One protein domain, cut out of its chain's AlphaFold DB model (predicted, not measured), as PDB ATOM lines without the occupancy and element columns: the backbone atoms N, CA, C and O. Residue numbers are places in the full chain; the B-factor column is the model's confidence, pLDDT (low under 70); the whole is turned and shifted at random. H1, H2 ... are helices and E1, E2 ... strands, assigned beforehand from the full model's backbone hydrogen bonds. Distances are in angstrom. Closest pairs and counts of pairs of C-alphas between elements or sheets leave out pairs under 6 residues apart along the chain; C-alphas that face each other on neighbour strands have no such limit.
ATOM      1  N   ARG A  27     292.059 177.623 195.456       84.50
ATOM      2  CA  ARG A  27     290.892 177.513 194.564       84.50
ATOM      3  C   ARG A  27     291.182 177.833 193.088       84.50
ATOM      4  O   ARG A  27     290.280 177.705 192.263       84.50
ATOM      5  N   LYS A  28     292.375 178.340 192.751       79.25
ATOM      6  CA  LYS A  28     292.804 178.633 191.367       79.25
ATOM      7  C   LYS A  28     293.755 177.588 190.793       79.25
ATOM      8  O   LYS A  28     293.824 177.480 189.573       79.25
ATOM      9  N   ASP A  29     294.469 176.877 191.659       61.62
ATOM     10  CA  ASP A  29     295.567 175.982 191.282       61.62
ATOM     11  C   ASP A  29     295.116 174.524 191.083       61.62
ATOM     12  O   ASP A  29     295.796 173.751 190.408       61.62
ATOM     13  N   ALA A  30     293.952 174.143 191.622       61.41
ATOM     14  CA  ALA A  30     293.418 172.787 191.535       61.41
ATOM     15  C   ALA A  30     292.004 172.744 190.931       61.41
ATOM     16  O   ALA A  30     291.185 173.642 191.151       61.41
ATOM     17  N   ASP A  31     291.701 171.656 190.212       68.62
ATOM     18  CA  ASP A  31     290.319 171.258 189.935       68.62
ATOM     19  C   ASP A  31     289.659 170.934 191.282       68.62
ATOM     20  O   ASP A  31     289.966 169.922 191.915       68.62
ATOM     21  N   THR A  32     288.805 171.843 191.749       76.19
ATOM     22  CA  THR A  32     288.090 171.719 193.022       76.19
ATOM     23  C   THR A  32     286.667 171.252 192.759       76.19
ATOM     24  O   THR A  32     285.920 171.881 192.008       76.19
ATOM     25  N   GLU A  33     286.286 170.137 193.378       86.12
ATOM     26  CA  GLU A  33     284.930 169.581 193.262       86.12
ATOM     27  C   GLU A  33     283.954 170.286 194.217       86.12
ATOM     28  O   GLU A  33     282.738 170.254 194.021       86.12
ATOM     29  N   VAL A  34     284.473 170.949 195.258       91.12
ATOM     30  CA  VAL A  34     283.646 171.705 196.198       91.12
ATOM     31  C   VAL A  34     283.227 173.034 195.587       91.12
ATOM     32  O   VAL A  34     284.030 173.781 195.022       91.12
ATOM     33  N   HIS A  35     281.963 173.392 195.764       93.88
ATOM     34  CA  HIS A  35     281.435 174.696 195.385       93.88
ATOM     35  C   HIS A  35     281.333 175.608 196.595       93.88
ATOM     36  O   HIS A  35     280.974 175.163 197.684       93.88
ATOM     37  N   VAL A  36     281.569 176.908 196.399       94.19
ATOM     38  CA  VAL A  36     281.549 177.872 197.506       94.19
ATOM     39  C   VAL A  36     280.639 179.044 197.211       94.19
ATOM     40  O   VAL A  36     280.813 179.743 196.224       94.19
ATOM     41  N   ILE A  37     279.698 179.322 198.105       94.38
ATOM     42  CA  ILE A  37     278.886 180.536 198.097       94.38
ATOM     43  C   ILE A  37     279.413 181.481 199.168       94.38
ATOM     44  O   ILE A  37     279.378 181.172 200.354       94.38
ATOM     45  N   THR A  38     279.836 182.679 198.770       92.75
ATOM     46  CA  THR A  38     280.146 183.739 199.738       92.75
ATOM     47  C   THR A  38     278.852 184.366 200.265       92.75
ATOM     48  O   THR A  38     278.046 184.879 199.484       92.75
ATOM     49  N   ILE A  39     278.647 184.319 201.583       90.12
ATOM     50  CA  ILE A  39     277.471 184.866 202.277       90.12
ATOM     51  C   ILE A  39     277.701 186.328 202.660       90.12
ATOM     52  O   ILE A  39     276.822 187.165 202.453       90.12
ATOM     53  N   ASP A  40     278.864 186.615 203.241       87.75
ATOM     54  CA  ASP A  40     279.228 187.933 203.753       87.75
ATOM     55  C   ASP A  40     280.727 188.173 203.550       87.75
ATOM     56  O   ASP A  40     281.553 187.342 203.911       87.75
ATOM     57  N   THR A  41     281.066 189.318 202.966       86.94
ATOM     58  CA  THR A  41     282.444 189.792 202.762       86.94
ATOM     59  C   THR A  41     282.868 190.835 203.796       86.94
ATOM     60  O   THR A  41     283.887 191.504 203.615       86.94
ATOM     61  N   HIS A  42     282.056 191.036 204.836       85.06
ATOM     62  CA  HIS A  42     282.213 192.075 205.848       85.06
ATOM     63  C   HIS A  42     282.331 193.459 205.213       85.06
ATOM     64  O   HIS A  42     283.346 194.144 205.305       85.06
ATOM     65  N   LEU A  43     281.262 193.861 204.515       82.25
ATOM     66  CA  LEU A  43     281.174 195.140 203.797       82.25
ATOM     67  C   LEU A  43     282.263 195.318 202.718       82.25
ATOM     68  O   LEU A  43     282.650 196.443 202.403       82.25
ATOM     69  N   GLY A  44     282.742 194.214 202.135       82.31
ATOM     70  CA  GLY A  44     283.777 194.225 201.099       82.31
ATOM     71  C   GLY A  44     285.209 194.315 201.627       82.31
ATOM     72  O   GLY A  44     286.115 194.562 200.838       82.31
ATOM     73  N   GLN A  45     285.423 194.106 202.930       85.38
ATOM     74  CA  GLN A  45     286.768 193.966 203.499       85.38
ATOM     75  C   GLN A  45     287.506 192.752 202.926       85.38
ATOM     76  O   GLN A  45     288.725 192.798 202.774       85.38
ATOM     77  N   TYR A  46     286.766 191.702 202.561       84.88
ATOM     78  CA  TYR A  46     287.313 190.493 201.955       84.88
ATOM     79  C   TYR A  46     286.809 190.290 200.521       84.88
ATOM     80  O   TYR A  46     285.650 190.596 200.216       84.88
ATOM     81  N   PRO A  47     287.642 189.746 199.615       86.12
ATOM     82  CA  PRO A  47     287.154 189.274 198.328       86.12
ATOM     83  C   PRO A  47     286.222 188.060 198.519       86.12
ATOM     84  O   PRO A  47     286.364 187.323 199.497       86.12
ATOM     85  N   PRO A  48     285.284 187.809 197.588       88.25
ATOM     86  CA  PRO A  48     284.532 186.558 197.571       88.25
ATOM     87  C   PRO A  48     285.462 185.347 197.460       88.25
ATOM     88  O   PRO A  48     286.428 185.391 196.695       88.25
ATOM     89  N   VAL A  49     285.128 184.265 198.168       87.62
ATOM     90  CA  VAL A  49     285.864 182.989 198.097       87.62
ATOM     91  C   VAL A  49     285.814 182.426 196.681       87.62
ATOM     92  O   VAL A  49     286.841 182.117 196.083       87.62
ATOM     93  N   ASP A  50     284.605 182.373 196.121       87.44
ATOM     94  CA  ASP A  50     284.344 182.031 194.730       87.44
ATOM     95  C   ASP A  50     283.295 183.007 194.164       87.44
ATOM     96  O   ASP A  50     282.138 183.008 194.602       87.44
ATOM     97  N   PRO A  51     283.663 183.856 193.186       82.94
ATOM     98  CA  PRO A  51     282.733 184.788 192.554       82.94
ATOM     99  C   PRO A  51     281.565 184.121 191.814       82.94
ATOM    100  O   PRO A  51     280.545 184.771 191.579       82.94
ATOM    101  N   LYS A  52     281.711 182.858 191.391       85.56
ATOM    102  CA  LYS A  52     280.697 182.140 190.605       85.56
ATOM    103  C   LYS A  52     279.658 181.455 191.485       85.56
ATOM    104  O   LYS A  52     278.509 181.343 191.058       85.56
ATOM    105  N   GLY A  53     280.023 181.026 192.693       84.25
ATOM    106  CA  GLY A  53     279.084 180.385 193.618       84.25
ATOM    107  C   GLY A  53     278.725 178.927 193.285       84.25
ATOM    108  O   GLY A  53     277.839 178.350 193.924       84.25
ATOM    109  N   GLY A  54     279.329 178.358 192.237       90.31
ATOM    110  CA  GLY A  54     278.970 177.049 191.690       90.31
ATOM    111  C   GLY A  54     277.574 176.969 191.033       90.31
ATOM    112  O   GLY A  54     276.889 177.983 190.836       90.31
ATOM    113  N   PRO A  55     277.111 175.754 190.682       92.69
ATOM    114  CA  PRO A  55     275.870 175.532 189.936       92.69
ATOM    115  C   PRO A  55     274.608 175.971 190.698       92.69
ATOM    116  O   PRO A  55     273.619 176.389 190.086       92.69
ATOM    117  N   LEU A  56     274.633 175.956 192.034       94.56
ATOM    118  CA  LEU A  56     273.482 176.293 192.877       94.56
ATOM    119  C   LEU A  56     273.466 177.754 193.361       94.56
ATOM    120  O   LEU A  56     272.538 178.154 194.070       94.56
ATOM    121  N   ALA A  57     274.400 178.601 192.908       93.44
ATOM    122  CA  ALA A  57     274.459 180.025 193.265       93.44
ATOM    123  C   ALA A  57     273.134 180.772 193.018       93.44
ATOM    124  O   ALA A  57     272.730 181.677 193.753       93.44
ATOM    125  N   HIS A  58     272.421 180.393 191.957       92.38
ATOM    126  CA  HIS A  58     271.142 180.993 191.601       92.38
ATOM    127  C   HIS A  58     270.019 180.675 192.602       92.38
ATOM    128  O   HIS A  58     269.130 181.508 192.778       92.38
ATOM    129  N   ILE A  59     270.069 179.515 193.268       93.44
ATOM    130  CA  ILE A  59     269.137 179.149 194.339       93.44
ATOM    131  C   ILE A  59     269.433 179.988 195.577       93.44
ATOM    132  O   ILE A  59     268.519 180.614 196.112       93.44
ATOM    133  N   TRP A  60     270.707 180.097 195.966       93.62
ATOM    134  CA  TRP A  60     271.112 180.947 197.084       93.62
ATOM    135  C   TRP A  60     270.628 182.390 196.930       93.62
ATOM    136  O   TRP A  60     270.013 182.930 197.845       93.62
ATOM    137  N   ARG A  61     270.782 182.998 195.746       90.56
ATOM    138  CA  ARG A  61     270.291 184.367 195.483       90.56
ATOM    139  C   ARG A  61     268.793 184.552 195.752       90.56
ATOM    140  O   ARG A  61     268.375 185.652 196.096       90.56
ATOM    141  N   ARG A  62     267.981 183.498 195.614       89.69
ATOM    142  CA  ARG A  62     266.541 183.529 195.930       89.69
ATOM    143  C   ARG A  62     266.248 183.364 197.419       89.69
ATOM    144  O   ARG A  62     265.159 183.726 197.849       89.69
ATOM    145  N   LEU A  63     267.183 182.813 198.189       88.56
ATOM    146  CA  LEU A  63     267.048 182.538 199.622       88.56
ATOM    147  C   LEU A  63     267.728 183.605 200.495       88.56
ATOM    148  O   LEU A  63     267.307 183.832 201.626       88.56
ATOM    149  N   ALA A  64     268.723 184.308 199.951       84.94
ATOM    150  CA  ALA A  64     269.581 185.249 200.670       84.94
ATOM    151  C   ALA A  64     268.859 186.479 201.259       84.94
ATOM    152  O   ALA A  64     269.439 187.180 202.084       84.94
ATOM    153  N   TRP A  65     267.594 186.739 200.892       78.75
ATOM    154  CA  TRP A  65     266.793 187.836 201.466       78.75
ATOM    155  C   TRP A  65     266.583 187.700 202.983       78.75
ATOM    156  O   TRP A  65     266.312 188.690 203.658       78.75
ATOM    157  N   ASN A  66     266.716 186.488 203.528       78.38
ATOM    158  CA  ASN A  66     266.770 186.231 204.961       78.38
ATOM    159  C   ASN A  66     267.964 185.322 205.236       78.38
ATOM    160  O   ASN A  66     267.844 184.118 205.073       78.38
ATOM    161  N   GLN A  67     269.101 185.880 205.651       69.25
ATOM    162  CA  GLN A  67     270.341 185.110 205.806       69.25
ATOM    163  C   GLN A  67     270.184 183.899 206.744       69.25
ATOM    164  O   GLN A  67     270.592 182.801 206.387       69.25
ATOM    165  N   TRP A  68     269.516 184.059 207.892       72.56
ATOM    166  CA  TRP A  68     269.352 182.981 208.877       72.56
ATOM    167  C   TRP A  68     268.486 181.828 208.363       72.56
ATOM    168  O   TRP A  68     268.888 180.671 208.430       72.56
ATOM    169  N   LYS A  69     267.311 182.133 207.798       84.69
ATOM    170  CA  LYS A  69     266.446 181.100 207.197       84.69
ATOM    171  C   LYS A  69     266.971 180.613 205.850       84.69
ATOM    172  O   LYS A  69     266.630 179.519 205.419       84.69
ATOM    173  N   GLY A  70     267.764 181.438 205.179       88.94
ATOM    174  CA  GLY A  70     268.326 181.181 203.865       88.94
ATOM    175  C   GLY A  70     269.372 180.082 203.918       88.94
ATOM    176  O   GLY A  70     269.322 179.197 203.071       88.94
ATOM    177  N   ILE A  71     270.248 180.092 204.930       92.94
ATOM    178  CA  ILE A  71     271.228 179.017 205.157       92.94
ATOM    179  C   ILE A  71     270.497 177.697 205.403       92.94
ATOM    180  O   ILE A  71     270.694 176.750 204.650       92.94
ATOM    181  N   GLU A  72     269.569 177.654 206.367       93.75
ATOM    182  CA  GLU A  72     268.806 176.432 206.665       93.75
ATOM    183  C   GLU A  72     268.044 175.916 205.431       93.75
ATOM    184  O   GLU A  72     268.107 174.731 205.096       93.75
ATOM    185  N   ALA A  73     267.340 176.801 204.720       94.50
ATOM    186  CA  ALA A  73     266.597 176.436 203.520       94.50
ATOM    187  C   ALA A  73     267.517 175.933 202.401       94.50
ATOM    188  O   ALA A  73     267.160 174.978 201.713       94.50
ATOM    189  N   PHE A  74     268.692 176.545 202.228       95.69
ATOM    190  CA  PHE A  74     269.668 176.133 201.226       95.69
ATOM    191  C   PHE A  74     270.258 174.763 201.562       95.69
ATOM    192  O   PHE A  74     270.220 173.874 200.717       95.69
ATOM    193  N   THR A  75     270.695 174.544 202.804       95.62
ATOM    194  CA  THR A  75     271.207 173.246 203.268       95.62
ATOM    195  C   THR A  75     270.179 172.137 203.065       95.62
ATOM    196  O   THR A  75     270.491 171.088 202.502       95.62
ATOM    197  N   ARG A  76     268.913 172.379 203.433       95.50
ATOM    198  CA  ARG A  76     267.827 171.411 203.198       95.50
ATOM    199  C   ARG A  76     267.569 171.178 201.715       95.50
ATOM    200  O   ARG A  76     267.302 170.046 201.325       95.50
ATOM    201  N   TYR A  77     267.622 172.226 200.897       95.94
ATOM    202  CA  TYR A  77     267.450 172.116 199.453       95.94
ATOM    203  C   TYR A  77     268.543 171.237 198.834       95.94
ATOM    204  O   TYR A  77     268.219 170.307 198.100       95.94
ATOM    205  N   VAL A  78     269.813 171.474 199.170       96.38
ATOM    206  CA  VAL A  78     270.947 170.674 198.683       96.38
ATOM    207  C   VAL A  78     270.809 169.213 199.119       96.38
ATOM    208  O   VAL A  78     270.897 168.316 198.281       96.38
ATOM    209  N   ALA A  79     270.490 168.962 200.389       95.62
ATOM    210  CA  ALA A  79     270.322 167.603 200.901       95.62
ATOM    211  C   ALA A  79     269.147 166.855 200.245       95.62
ATOM    212  O   ALA A  79     269.293 165.713 199.822       95.62
ATOM    213  N   ILE A  80     267.974 167.486 200.132       95.62
ATOM    214  CA  ILE A  80     266.753 166.819 199.645       95.62
ATOM    215  C   ILE A  80     266.747 166.692 198.121       95.62
ATOM    216  O   ILE A  80     266.388 165.643 197.594       95.62
ATOM    217  N   MET A  81     267.095 167.764 197.409       96.69
ATOM    218  CA  MET A  81     266.944 167.823 195.952       96.69
ATOM    219  C   MET A  81     268.169 167.303 195.210       96.69
ATOM    220  O   MET A  81     268.033 166.836 194.083       96.69
ATOM    221  N   HIS A  82     269.345 167.390 195.831       94.75
ATOM    222  CA  HIS A  82     270.608 167.014 195.205       94.75
ATOM    223  C   HIS A  82     271.340 165.903 195.958       94.75
ATOM    224  O   HIS A  82     272.412 165.514 195.515       94.75
ATOM    225  N   GLY A  83     270.807 165.396 197.080       93.00
ATOM    226  CA  GLY A  83     271.499 164.392 197.898       93.00
ATOM    227  C   GLY A  83     272.847 164.881 198.431       93.00
ATOM    228  O   GLY A  83     273.726 164.064 198.664       93.00
ATOM    229  N   GLY A  84     273.030 166.201 198.521       93.50
ATOM    230  CA  GLY A  84     274.303 166.851 198.799       93.50
ATOM    231  C   GLY A  84     274.549 167.161 200.272       93.50
ATOM    232  O   GLY A  84     273.681 166.960 201.124       93.50
ATOM    233  N   ILE A  85     275.713 167.742 200.542       94.62
ATOM    234  CA  ILE A  85     276.105 168.260 201.856       94.62
ATOM    235  C   ILE A  85     276.484 169.737 201.751       94.62
ATOM    236  O   ILE A  85     276.932 170.198 200.702       94.62
ATOM    237  N   VAL A  86     276.279 170.478 202.839       96.00
ATOM    238  CA  VAL A  86     276.661 171.888 202.961       96.00
ATOM    239  C   VAL A  86     277.302 172.090 204.325       96.00
ATOM    240  O   VAL A  86     276.663 171.801 205.337       96.00
ATOM    241  N   LEU A  87     278.515 172.629 204.342       96.06
ATOM    242  CA  LEU A  87     279.201 173.109 205.532       96.06
ATOM    243  C   LEU A  87     279.254 174.635 205.512       96.06
ATOM    244  O   LEU A  87     279.360 175.264 204.459       96.06
ATOM    245  N   GLU A  88     279.150 175.242 206.685       94.38
ATOM    246  CA  GLU A  88     279.305 176.681 206.845       94.38
ATOM    247  C   GLU A  88     280.708 176.983 207.376       94.38
ATOM    248  O   GLU A  88     281.119 176.425 208.390       94.38
ATOM    249  N   SER A  89     281.416 177.894 206.710       91.94
ATOM    250  CA  SER A  89     282.668 178.476 207.189       91.94
ATOM    251  C   SER A  89     282.398 179.892 207.699       91.94
ATOM    252  O   SER A  89     281.799 180.726 207.007       91.94
ATOM    253  N   GLY A  90     282.833 180.154 208.929       88.81
ATOM    254  CA  GLY A  90     282.754 181.452 209.593       88.81
ATOM    255  C   GLY A  90     284.043 181.736 210.359       88.81
ATOM    256  O   GLY A  90     284.017 181.689 211.588       88.81
ATOM    257  N   PRO A  91     285.167 181.970 209.660       85.81
ATOM    258  CA  PRO A  91     286.454 182.190 210.302       85.81
ATOM    259  C   PRO A  91     286.471 183.544 211.020       85.81
ATOM    260  O   PRO A  91     285.808 184.490 210.595       85.81
ATOM    261  N   ASP A  92     287.296 183.668 212.064       82.31
ATOM    262  CA  ASP A  92     287.490 184.942 212.779       82.31
ATOM    263  C   ASP A  92     288.013 186.057 211.854       82.31
ATOM    264  O   ASP A  92     287.766 187.239 212.088       82.31
ATOM    265  N   ASN A  93     288.748 185.676 210.803       80.06
ATOM    266  CA  ASN A  93     289.289 186.572 209.790       80.06
ATOM    267  C   ASN A  93     289.023 185.991 208.399       80.06
ATOM    268  O   ASN A  93     289.722 185.080 207.959       80.06
ATOM    269  N   GLY A  94     288.031 186.528 207.695       86.88
ATOM    270  CA  GLY A  94     287.700 186.102 206.341       86.88
ATOM    271  C   GLY A  94     286.222 186.281 206.012       86.88
ATOM    272  O   GLY A  94     285.440 186.696 206.863       86.88
ATOM    273  N   PRO A  95     285.820 185.993 204.769       90.81
ATOM    274  CA  PRO A  95     284.418 185.997 204.390       90.81
ATOM    275  C   PRO A  95     283.677 184.790 204.983       90.81
ATOM    276  O   PRO A  95     284.174 183.663 204.966       90.81
ATOM    277  N   ARG A  96     282.428 184.997 205.410       92.19
ATOM    278  CA  ARG A  96     281.523 183.894 205.761       92.19
ATOM    279  C   ARG A  96     281.032 183.220 204.484       92.19
ATOM    280  O   ARG A  96     280.619 183.903 203.539       92.19
ATOM    281  N   SER A  97     281.043 181.893 204.440       94.25
ATOM    282  CA  SER A  97     280.753 181.142 203.215       94.25
ATOM    283  C   SER A  97     280.052 179.804 203.466       94.25
ATOM    284  O   SER A  97     280.127 179.241 204.554       94.25
ATOM    285  N   LEU A  98     279.332 179.313 202.457       95.75
ATOM    286  CA  LEU A  98     278.782 177.958 202.406       95.75
ATOM    287  C   LEU A  98     279.597 177.140 201.416       95.75
ATOM    288  O   LEU A  98     279.689 177.520 200.249       95.75
ATOM    289  N   TRP A  99     280.122 176.016 201.867       96.19
ATOM    290  CA  TRP A  99     280.863 175.056 201.067       96.19
ATOM    291  C   TRP A  99     279.981 173.841 200.844       96.19
ATOM    292  O   TRP A  99     279.411 173.314 201.797       96.19
ATOM    293  N   TYR A 100     279.787 173.426 199.598       95.31
ATOM    294  CA  TYR A 100     278.834 172.370 199.290       95.31
ATOM    295  C   TYR A 100     279.277 171.476 198.147       95.31
ATOM    296  O   TYR A 100     279.992 171.891 197.240       95.31
ATOM    297  N   MET A 101     278.755 170.257 198.183       94.12
ATOM    298  CA  MET A 101     278.819 169.297 197.091       94.12
ATOM    299  C   MET A 101     277.449 168.656 196.909       94.12
ATOM    300  O   MET A 101     276.713 168.429 197.874       94.12
ATOM    301  N   THR A 102     277.097 168.359 195.667       93.44
ATOM    302  CA  THR A 102     275.917 167.566 195.323       93.44
ATOM    303  C   THR A 102     276.208 166.072 195.453       93.44
ATOM    304  O   THR A 102     277.355 165.635 195.443       93.44
ATOM    305  N   GLY A 103     275.160 165.255 195.557       90.69
ATOM    306  CA  GLY A 103     275.274 163.797 195.583       90.69
ATOM    307  C   GLY A 103     275.921 163.211 194.329       90.69
ATOM    308  O   GLY A 103     276.606 162.198 194.422       90.69
ATOM    309  N   GLU A 104     275.744 163.860 193.177       89.19
ATOM    310  CA  GLU A 104     276.393 163.473 191.920       89.19
ATOM    311  C   GLU A 104     277.915 163.660 192.005       89.19
ATOM    312  O   GLU A 104     278.666 162.723 191.751       89.19
ATOM    313  N   GLU A 105     278.375 164.826 192.460       90.06
ATOM    314  CA  GLU A 105     279.807 165.113 192.648       90.06
ATOM    315  C   GLU A 105     280.424 164.205 193.715       90.06
ATOM    316  O   GLU A 105     281.494 163.638 193.510       90.06
ATOM    317  N   MET A 106     279.720 163.985 194.830       87.31
ATOM    318  CA  MET A 106     280.178 163.067 195.876       87.31
ATOM    319  C   MET A 106     280.315 161.627 195.373       87.31
ATOM    320  O   MET A 106     281.253 160.938 195.762       87.31
ATOM    321  N   TYR A 107     279.416 161.175 194.493       84.50
ATOM    322  CA  TYR A 107     279.519 159.861 193.858       84.50
ATOM    323  C   TYR A 107     280.756 159.753 192.952       84.50
ATOM    324  O   TYR A 107     281.393 158.704 192.895       84.50
ATOM    325  N   HIS A 108     281.125 160.835 192.264       81.19
ATOM    326  CA  HIS A 108     282.326 160.875 191.427       81.19
ATOM    327  C   HIS A 108     283.627 160.998 192.226       81.19
ATOM    328  O   HIS A 108     284.665 160.503 191.781       81.19
ATOM    329  N   LEU A 109     283.568 161.600 193.413       77.62
ATOM    330  CA  LEU A 109     284.708 161.787 194.306       77.62
ATOM    331  C   LEU A 109     285.190 160.482 194.967       77.62
ATOM    332  O   LEU A 109     286.126 160.571 195.748       77.62
ATOM    333  N   ASP A 110     284.600 159.302 194.706       60.84
ATOM    334  CA  ASP A 110     284.882 158.016 195.382       60.84
ATOM    335  C   ASP A 110     286.378 157.601 195.339       60.84
ATOM    336  O   ASP A 110     286.833 156.763 194.561       60.84
ATOM    337  N   ARG A 111     287.171 158.264 196.189       58.69
ATOM    338  CA  ARG A 111     288.623 158.184 196.389       58.69
ATOM    339  C   ARG A 111     288.949 157.773 197.830       58.69
ATOM    340  O   ARG A 111     290.066 157.974 198.296       58.69
ATOM    341  N   GLY A 112     287.977 157.211 198.554       54.94
ATOM    342  CA  GLY A 112     288.158 156.735 199.929       54.94
ATOM    343  C   GLY A 112     288.135 157.816 201.019       54.94
ATOM    344  O   GLY A 112     288.427 157.499 202.170       54.94
ATOM    345  N   LEU A 113     287.771 159.062 200.692       58.75
ATOM    346  CA  LEU A 113     287.505 160.129 201.664       58.75
ATOM    347  C   LEU A 113     285.996 160.273 201.889       58.75
ATOM    348  O   LEU A 113     285.214 160.234 200.941       58.75
ATOM    349  N   LEU A 114     285.584 160.474 203.145       77.75
ATOM    350  CA  LEU A 114     284.229 160.941 203.438       77.75
ATOM    351  C   LEU A 114     284.086 162.350 202.849       77.75
ATOM    352  O   LEU A 114     284.928 163.203 203.121       77.75
ATOM    353  N   SER A 115     283.041 162.599 202.055       81.94
ATOM    354  CA  SER A 115     282.852 163.871 201.337       81.94
ATOM    355  C   SER A 115     282.874 165.093 202.257       81.94
ATOM    356  O   SER A 115     283.390 166.136 201.881       81.94
ATOM    357  N   GLU A 116     282.381 164.949 203.487       87.62
ATOM    358  CA  GLU A 116     282.474 165.981 204.524       87.62
ATOM    359  C   GLU A 116     283.931 166.333 204.853       87.62
ATOM    360  O   GLU A 116     284.297 167.501 204.799       87.62
ATOM    361  N   GLY A 117     284.788 165.330 205.067       87.56
ATOM    362  CA  GLY A 117     286.212 165.542 205.337       87.56
ATOM    363  C   GLY A 117     286.974 166.143 204.153       87.56
ATOM    364  O   GLY A 117     287.957 166.849 204.356       87.56
ATOM    365  N   TYR A 118     286.518 165.908 202.918       88.25
ATOM    366  CA  TYR A 118     287.074 166.583 201.741       88.25
ATOM    367  C   TYR A 118     286.724 168.077 201.727       88.25
ATOM    368  O   TYR A 118     287.605 168.908 201.519       88.25
ATOM    369  N   ILE A 119     285.467 168.429 202.027       92.00
ATOM    370  CA  ILE A 119     285.054 169.833 202.154       92.00
ATOM    371  C   ILE A 119     285.808 170.523 203.293       92.00
ATOM    372  O   ILE A 119     286.304 171.632 203.109       92.00
ATOM    373  N   GLU A 120     285.926 169.876 204.455       92.06
ATOM    374  CA  GLU A 120     286.678 170.419 205.589       92.06
ATOM    375  C   GLU A 120     288.153 170.649 205.246       92.06
ATOM    376  O   GLU A 120     288.716 171.665 205.654       92.06
ATOM    377  N   ALA A 121     288.774 169.745 204.483       89.38
ATOM    378  CA  ALA A 121     290.149 169.915 204.029       89.38
ATOM    379  C   ALA A 121     290.291 171.143 203.115       89.38
ATOM    380  O   ALA A 121     291.138 171.992 203.382       89.38
ATOM    381  N   GLU A 122     289.424 171.303 202.107       90.94
ATOM    382  CA  GLU A 122     289.453 172.497 201.247       90.94
ATOM    383  C   GLU A 122     289.203 173.798 202.037       90.94
ATOM    384  O   GLU A 122     289.859 174.815 201.793       90.94
ATOM    385  N   MET A 123     288.286 173.774 203.014       92.44
ATOM    386  CA  MET A 123     288.043 174.906 203.914       92.44
ATOM    387  C   MET A 123     289.310 175.278 204.693       92.44
ATOM    388  O   MET A 123     289.688 176.450 204.731       92.44
ATOM    389  N   GLN A 124     289.990 174.290 205.278       91.06
ATOM    390  CA  GLN A 124     291.215 174.498 206.053       91.06
ATOM    391  C   GLN A 124     292.357 175.048 205.192       91.06
ATOM    392  O   GLN A 124     293.063 175.956 205.632       91.06
ATOM    393  N   GLU A 125     292.526 174.553 203.964       91.12
ATOM    394  CA  GLU A 125     293.536 175.072 203.034       91.12
ATOM    395  C   GLU A 125     293.271 176.537 202.673       91.12
ATOM    396  O   GLU A 125     294.180 177.373 202.709       91.12
ATOM    397  N   TYR A 126     292.012 176.878 202.383       91.31
ATOM    398  CA  TYR A 126     291.626 178.249 202.070       91.31
ATOM    399  C   TYR A 126     291.808 179.200 203.263       91.31
ATOM    400  O   TYR A 126     292.313 180.314 203.099       91.31
ATOM    401  N   GLU A 127     291.447 178.776 204.475       91.06
ATOM    402  CA  GLU A 127     291.635 179.566 205.698       91.06
ATOM    403  C   GLU A 127     293.125 179.745 206.052       91.06
ATOM    404  O   GLU A 127     293.559 180.837 206.446       91.06
ATOM    405  N   ALA A 128     293.949 178.715 205.840       91.44
ATOM    406  CA  ALA A 128     295.400 178.823 205.951       91.44
ATOM    407  C   ALA A 128     295.964 179.816 204.922       91.44
ATOM    408  O   ALA A 128     296.772 180.672 205.275       91.44
ATOM    409  N   TRP A 129     295.485 179.791 203.676       91.44
ATOM    410  CA  TRP A 129     295.865 180.791 202.675       91.44
ATOM    411  C   TRP A 129     295.470 182.217 203.091       91.44
ATOM    412  O   TRP A 129     296.302 183.123 203.035       91.44
ATOM    413  N   LEU A 130     294.244 182.424 203.590       88.94
ATOM    414  CA  LEU A 130     293.770 183.735 204.057       88.94
ATOM    415  C   LEU A 130     294.602 184.302 205.213       88.94
ATOM    416  O   LEU A 130     294.845 185.508 205.273       88.94
ATOM    417  N   SER A 131     295.047 183.445 206.131       88.19
ATOM    418  CA  SER A 131     295.936 183.832 207.235       88.19
ATOM    419  C   SER A 131     297.409 183.952 206.814       88.19
ATOM    420  O   SER A 131     298.267 184.371 207.601       88.19
ATOM    421  N   GLY A 132     297.716 183.612 205.558       89.81
ATOM    422  CA  GLY A 132     299.060 183.507 205.009       89.81
ATOM    423  C   GLY A 132     299.885 182.395 205.660       89.81
ATOM    424  O   GLY A 132     301.107 182.499 205.677       89.81
TER     425      GLY A 132
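AT A GLANCE: This is residues 27 to 132 of the 187 residues of an uncharacterized protein of Streptomyces glauciniger (UniProt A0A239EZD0). A small three-stranded sheet makes the middle of this domain, with one long helix, H2, over one face and another, H4, over the opposite face, three layers in all. The short helix H1 packs on H2 and only grazes the sheet beside E1, while the short helix H3 lies beyond the sheet at one end. The printed part has 106 residues with four named helices and three named strands, in the order E1 H1 H2 E2 E3 H3 H4; the sheet's order is E1 - E3 - E2, all antiparallel, and the class is mixed, helices and strands. The whole is compact, with a radius of gyration of the C-alphas of 13.3 A and spans of 37 by 33 by 20 A.

IN THESE COORDINATES: Find C-alpha 35 at (281.435, 174.696, 195.385); there E1 begins, residues 35 to 40, 15.8 A long. Its neighbour E3 is residues 96 to 101, 17.2 A, and E2 is residues 85 to 89, 13.3 A. H2, residues 67 to 82, starts with C-alpha 67 at (270.341, 185.110, 205.806) and is 21.0 A long. H4, residues 115 to 130, is 22.8 A long and ends with C-alpha 130 at (293.770, 183.735, 204.057). The short helices are H1, residues 57 to 63, and H3, residues 103 to 108.

HOW THE PARTS SIT: Start at the inner strand E3. Beside edge strand E1 look for N 37 and O 98, 2.8 A apart; beside E2, the other edge strand and its hairpin partner, look for N 87 and O 99, 2.8 A. H2 is on the sheet at a height of 9.4 A, over E3 and E2, and runs along the strands, at 2 degrees to E2 on the local plane; the closest C-alphas of H2 and E2 are those of Thr 75 and Val 86, 5.6 A. H4 is on the opposite face at a height of 9.8 A, also over E3 and E2; it runs along the strands, but only just, at 29 degrees to E3 on the local plane. The closest C-alphas of H4 and E3 are those of Ile 119 and Trp 99, 6.8 A. E1, H1, H2 and E2 form a split strand-helix-strand unit, two strands that run the same way with E3 between them, and its crossover is right-handed. H1 touches H2, which touches it with residues 69 to 74 alone, at a steep tilt of 52 degrees, opposite ways; the closest C-alphas of H1 and H2 are those of Leu 63 and Gly 70, 4.6 A. H3 is not on the sheet and is close to H4 but not clearly touching, with the C-alphas of Met 106 and Ser 115 closest at 6.1 A. H3 and H4 have every O i to N i+4 pair within hydrogen-bond range, H1 has 2 of 3 and H2 11 of 12.

THE WHOLE: The two C-alphas farthest apart are those of Leu 43 and Gly 112, 39.2 A. The printed part has no cut. Look at residues 41 to 56 for the one long link, from E1 to H1. The mean pLDDT of the printed part is 87.3, and it is under 70 at residues 29 to 31, 67 and 110 to 113.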